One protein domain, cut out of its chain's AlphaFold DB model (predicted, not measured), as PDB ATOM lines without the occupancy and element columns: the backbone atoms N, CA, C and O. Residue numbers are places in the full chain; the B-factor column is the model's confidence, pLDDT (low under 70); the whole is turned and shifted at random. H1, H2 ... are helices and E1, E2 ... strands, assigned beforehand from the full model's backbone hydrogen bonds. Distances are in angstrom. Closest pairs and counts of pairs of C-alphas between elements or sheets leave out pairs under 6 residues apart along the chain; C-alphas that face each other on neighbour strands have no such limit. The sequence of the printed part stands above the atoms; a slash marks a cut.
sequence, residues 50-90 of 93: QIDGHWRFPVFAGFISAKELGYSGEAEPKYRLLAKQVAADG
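This is residues 50 to 90 of the 93 residues of an uncharacterized protein of Verrucomicrobia bacterium (UniProt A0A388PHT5). Look first for little regular structure: one short helix, H1, and a very short strand, E1, stand on two sides of the model, and a long winding loop, residues 57 to 78, joins them. The printed part has 41 residues, with E1 before H1; the class is mixed, with only 13 residues in named elements. It is compact, with a radius of gyration of the C-alphas of 9.8 A, and rounded, spanning 25 by 20 by 16 A.

Start at H1, residues 79 to 88, where 5 of 6 O i to N i+4 pairs are within hydrogen-bond range. E1, residues 54 to 56, is apart from H1 and pairs with no named strand; residues 50 to 51 pair antiparallel with its residues 54 to 55.

Find C-alpha 79 at (-29.709, -9.341, -46.843); from there H1 runs 13.9 A to C-alpha 88 at (-35.719, -3.333, -57.799). E1 begins at C-alpha 54, (-33.138, 5.795, -43.600).

The C-alphas of Phe 60 and Ala 88, the two farthest apart, are 25.8 A apart. The printed part has no cut, and the link from E1 to H1 is long. Look for pLDDT under 70 at residues 59 to 65, 72 to 74 and 76.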
ATOM      1  N   GLN A  50     -29.411   1.165 -46.751       72.69
ATOM      2  CA  GLN A  50     -30.285   2.319 -46.962       72.69
ATOM      3  C   GLN A  50     -31.636   1.845 -47.501       72.69
ATOM      4  O   GLN A  50     -31.716   1.320 -48.605       72.69
ATOM      5  N   ILE A  51     -32.706   2.044 -46.728       77.00
ATOM      6  CA  ILE A  51     -34.082   1.727 -47.146       77.00
ATOM      7  C   ILE A  51     -34.970   2.926 -46.832       77.00
ATOM      8  O   ILE A  51     -34.947   3.427 -45.706       77.00
ATOM      9  N   ASP A  52     -35.737   3.385 -47.820       76.06
ATOM     10  CA  ASP A  52     -36.689   4.498 -47.709       76.06
ATOM     11  C   ASP A  52     -36.038   5.794 -47.175       76.06
ATOM     12  O   ASP A  52     -36.627   6.543 -46.402       76.06
ATOM     13  N   GLY A  53     -34.772   6.042 -47.538       74.12
ATOM     14  CA  GLY A  53     -34.005   7.213 -47.086       74.12
ATOM     15  C   GLY A  53     -33.414   7.106 -45.673       74.12
ATOM     16  O   GLY A  53     -32.637   7.976 -45.276       74.12
ATOM     17  N   HIS A  54     -33.691   6.029 -44.933       76.19
ATOM     18  CA  HIS A  54     -33.138   5.795 -43.600       76.19
ATOM     19  C   HIS A  54     -31.876   4.931 -43.649       76.19
ATOM     20  O   HIS A  54     -31.873   3.826 -44.193       76.19
ATOM     21  N   TRP A  55     -30.811   5.422 -43.017       74.00
ATOM     22  CA  TRP A  55     -29.569   4.679 -42.834       74.00
ATOM     23  C   TRP A  55     -29.666   3.760 -41.623       74.00
ATOM     24  O   TRP A  55     -29.900   4.216 -40.502       74.00
ATOM     25  N   ARG A  56     -29.458   2.462 -41.841       75.62
ATOM     26  CA  ARG A  56     -29.355   1.462 -40.777       75.62
ATOM     27  C   ARG A  56     -28.019   0.734 -40.871       75.62
ATOM     28  O   ARG A  56     -27.546   0.428 -41.961       75.62
ATOM     29  N   PHE A  57     -27.433   0.416 -39.718       74.62
ATOM     30  CA  PHE A  57     -26.170  -0.322 -39.611       74.62
ATOM     31  C   PHE A  57     -26.413  -1.678 -38.921       74.62
ATOM     32  O   PHE A  57     -26.168  -1.801 -37.717       74.62
ATOM     33  N   PRO A  58     -26.910  -2.702 -39.648       72.31
ATOM     34  CA  PRO A  58     -27.266  -4.022 -39.095       72.31
ATOM     35  C   PRO A  58     -26.082  -4.833 -38.539       72.31
ATOM     36  O   PRO A  58     -26.257  -5.938 -38.028       72.31
ATOM     37  N   VAL A  59     -24.863  -4.304 -38.634       69.25
ATOM     38  CA  VAL A  59     -23.681  -4.862 -37.967       69.25
ATOM     39  C   VAL A  59     -23.597  -4.450 -36.496       69.25
ATOM     40  O   VAL A  59     -23.106  -5.223 -35.678       69.25
ATOM     41  N   PHE A  60     -24.108  -3.267 -36.144       64.75
ATOM     42  CA  PHE A  60     -24.169  -2.786 -34.758       64.75
ATOM     43  C   PHE A  60     -25.566  -2.948 -34.151       64.75
ATOM     44  O   PHE A  60     -25.701  -3.146 -32.946       64.75
ATOM     45  N   ALA A  61     -26.607  -2.872 -34.983       61.34
ATOM     46  CA  ALA A  61     -27.978  -3.175 -34.597       61.34
ATOM     47  C   ALA A  61     -28.187  -4.696 -34.675       61.34
ATOM     48  O   ALA A  61     -27.887  -5.287 -35.701       61.34
ATOM     49  N   GLY A  62     -28.636  -5.320 -33.580       65.00
ATOM     50  CA  GLY A  62     -28.729  -6.777 -33.404       65.00
ATOM     51  C   GLY A  62     -29.655  -7.511 -34.390       65.00
ATOM     52  O   GLY A  62     -29.479  -7.465 -35.600       65.00
ATOM     53  N   PHE A  63     -30.588  -8.321 -33.900       62.84
ATOM     54  CA  PHE A  63     -31.553  -8.999 -34.774       62.84
ATOM     55  C   PHE A  63     -32.542  -7.964 -35.337       62.84
ATOM     56  O   PHE A  63     -33.257  -7.342 -34.558       62.84
ATOM     57  N   ILE A  64     -32.565  -7.771 -36.661       69.88
ATOM     58  CA  ILE A  64     -33.563  -6.939 -37.354       69.88
ATOM     59  C   ILE A  64     -34.462  -7.871 -38.160       69.88
ATOM     60  O   ILE A  64     -33.983  -8.644 -38.993       69.88
ATOM     61  N   SER A  65     -35.765  -7.805 -37.910       69.06
ATOM     62  CA  SER A  65     -36.740  -8.632 -38.623       69.06
ATOM     63  C   SER A  65     -37.048  -8.059 -40.012       69.06
ATOM     64  O   SER A  65     -37.000  -6.847 -40.227       69.06
ATOM     65  N   ALA A  66     -37.410  -8.912 -40.978       70.75
ATOM     66  CA  ALA A  66     -37.792  -8.446 -42.318       70.75
ATOM     67  C   ALA A  66     -39.024  -7.521 -42.274       70.75
ATOM     68  O   ALA A  66     -39.104  -6.553 -43.033       70.75
ATOM     69  N   LYS A  67     -39.934  -7.771 -41.322       72.81
ATOM     70  CA  LYS A  67     -41.131  -6.963 -41.066       72.81
ATOM     71  C   LYS A  67     -40.812  -5.512 -40.705       72.81
ATOM     72  O   LYS A  67     -41.475  -4.608 -41.206       72.81
ATOM     73  N   GLU A  68     -39.783  -5.269 -39.894       73.56
ATOM     74  CA  GLU A  68     -39.335  -3.910 -39.538       73.56
ATOM     75  C   GLU A  68     -38.769  -3.134 -40.735       73.56
ATOM     76  O   GLU A  68     -38.738  -1.904 -40.728       73.56
ATOM     77  N   LEU A  69     -38.342  -3.845 -41.781       74.81
ATOM     78  CA  LEU A  69     -37.861  -3.268 -43.036       74.81
ATOM     79  C   LEU A  69     -38.978  -3.134 -44.088       74.81
ATOM     80  O   LEU A  69     -38.706  -2.718 -45.211       74.81
ATOM     81  N   GLY A  70     -40.223  -3.481 -43.744       72.00
ATOM     82  CA  GLY A  70     -41.369  -3.438 -44.655       72.00
ATOM     83  C   GLY A  70     -41.457  -4.629 -45.616       72.00
ATOM     84  O   GLY A  70     -42.163  -4.541 -46.616       72.00
ATOM     85  N   TYR A  71     -40.752  -5.729 -45.331       75.50
ATOM     86  CA  TYR A  71     -40.756  -6.954 -46.134       75.50
ATOM     87  C   TYR A  71     -41.419  -8.122 -45.385       75.50
ATOM     88  O   TYR A  71     -41.472  -8.166 -44.156       75.50
ATOM     89  N   SER A  72     -41.952  -9.094 -46.127       69.31
ATOM     90  CA  SER A  72     -42.662 -10.244 -45.557       69.31
ATOM     91  C   SER A  72     -41.695 -11.264 -44.939       69.31
ATOM     92  O   SER A  72     -40.921 -11.897 -45.658       69.31
ATOM     93  N   GLY A  73     -41.770 -11.452 -43.618       66.44
ATOM     94  CA  GLY A  73     -41.041 -12.488 -42.878       66.44
ATOM     95  C   GLY A  73     -40.807 -12.118 -41.410       66.44
ATOM     96  O   GLY A  73     -40.486 -10.973 -41.097       66.44
ATOM     97  N   GLU A  74     -40.964 -13.084 -40.503       63.72
ATOM     98  CA  GLU A  74     -40.659 -12.907 -39.069       63.72
ATOM     99  C   GLU A  74     -39.181 -13.180 -38.743       63.72
ATOM    100  O   GLU A  74     -38.668 -12.734 -37.720       63.72
ATOM    101  N   ALA A  75     -38.483 -13.888 -39.634       72.25
ATOM    102  CA  ALA A  75     -37.072 -14.220 -39.496       72.25
ATOM    103  C   ALA A  75     -36.149 -13.108 -40.022       72.25
ATOM    104  O   ALA A  75     -36.572 -12.191 -40.735       72.25
ATOM    105  N   GLU A  76     -34.860 -13.231 -39.696       68.12
ATOM    106  CA  GLU A  76     -33.823 -12.347 -40.220       68.12
ATOM    107  C   GLU A  76     -33.788 -12.434 -41.761       68.12
ATOM    108  O   GLU A  76     -33.660 -13.533 -42.319       68.12
ATOM    109  N   PRO A  77     -33.937 -11.305 -42.479       74.06
ATOM    110  CA  PRO A  77     -33.977 -11.315 -43.929       74.06
ATOM    111  C   PRO A  77     -32.624 -11.744 -44.489       74.06
ATOM    112  O   PRO A  77     -31.559 -11.344 -44.017       74.06
ATOM    113  N   LYS A  78     -32.648 -12.518 -45.577       77.75
ATOM    114  CA  LYS A  78     -31.438 -12.752 -46.372       77.75
ATOM    115  C   LYS A  78     -31.032 -11.430 -47.027       77.75
ATOM    116  O   LYS A  78     -31.520 -11.120 -48.112       77.75
ATOM    117  N   TYR A  79     -30.117 -10.684 -46.405       76.81
ATOM    118  CA  TYR A  79     -29.709  -9.341 -46.843       76.81
ATOM    119  C   TYR A  79     -29.294  -9.265 -48.321       76.81
ATOM    120  O   TYR A  79     -29.610  -8.295 -48.997       76.81
ATOM    121  N   ARG A  80     -28.673 -10.318 -48.875       77.06
ATOM    122  CA  ARG A  80     -28.355 -10.404 -50.317       77.06
ATOM    123  C   ARG A  80     -29.577 -10.378 -51.236       77.06
ATOM    124  O   ARG A  80     -29.481  -9.881 -52.352       77.06
ATOM    125  N   LEU A  81     -30.682 -10.995 -50.821       80.69
ATOM    126  CA  LEU A  81     -31.934 -10.986 -51.583       80.69
ATOM    127  C   LEU A  81     -32.691  -9.686 -51.334       80.69
ATOM    128  O   LEU A  81     -33.197  -9.096 -52.281       80.69
ATOM    129  N   LEU A  82     -32.678  -9.221 -50.083       80.19
ATOM    130  CA  LEU A  82     -33.262  -7.949 -49.685       80.19
ATOM    131  C   LEU A  82     -32.668  -6.789 -50.493       80.19
ATOM    132  O   LEU A  82     -33.420  -6.035 -51.082       80.19
ATOM    133  N   ALA A  83     -31.341  -6.694 -50.611       78.25
ATOM    134  CA  ALA A  83     -30.686  -5.641 -51.392       78.25
ATOM    135  C   ALA A  83     -31.128  -5.644 -52.867       78.25
ATOM    136  O   ALA A  83     -31.364  -4.593 -53.453       78.25
ATOM    137  N   LYS A  84     -31.322  -6.830 -53.464       81.44
ATOM    138  CA  LYS A  84     -31.859  -6.940 -54.831       81.44
ATOM    139  C   LYS A  84     -33.305  -6.452 -54.927       81.44
ATOM    140  O   LYS A  84     -33.652  -5.834 -55.924       81.44
ATOM    141  N   GLN A  85     -34.130  -6.741 -53.920       80.56
ATOM    142  CA  GLN A  85     -35.518  -6.280 -53.858       80.56
ATOM    143  C   GLN A  85     -35.593  -4.769 -53.633       80.56
ATOM    144  O   GLN A  85     -36.283  -4.091 -54.375       80.56
ATOM    145  N   VAL A  86     -34.821  -4.229 -52.689       83.62
ATOM    146  CA  VAL A  86     -34.743  -2.788 -52.407       83.62
ATOM    147  C   VAL A  86     -34.287  -2.011 -53.646       83.62
ATOM    148  O   VAL A  86     -34.878  -0.982 -53.974       83.62
ATOM    149  N   ALA A  87     -33.289  -2.531 -54.370       81.94
ATOM    150  CA  ALA A  87     -32.833  -1.951 -55.629       81.94
ATOM    151  C   ALA A  87     -33.892  -2.049 -56.743       81.94
ATOM    152  O   ALA A  87     -34.047  -1.105 -57.514       81.94
ATOM    153  N   ALA A  88     -34.634  -3.161 -56.828       83.12
ATOM    154  CA  ALA A  88     -35.719  -3.333 -57.799       83.12
ATOM    155  C   ALA A  88     -36.927  -2.424 -57.503       83.12
ATOM    156  O   ALA A  88     -37.529  -1.891 -58.432       83.12
ATOM    157  N   ASP A  89     -37.240  -2.209 -56.226       82.94
ATOM    158  CA  ASP A  89     -38.318  -1.328 -55.766       82.94
ATOM    159  C   ASP A  89     -37.934   0.164 -55.851       82.94
ATOM    160  O   ASP A  89     -38.773   1.033 -55.619       82.94
ATOM    161  N   GLY A  90     -36.665   0.486 -56.135       79.94
ATOM    162  CA  GLY A  90     -36.157   1.861 -56.161       79.94
ATOM    163  C   GLY A  90     -36.122   2.540 -54.787       79.94
ATOM    164  O   GLY A  90     -36.062   3.766 -54.709       79.94
TER     165      GLY A  90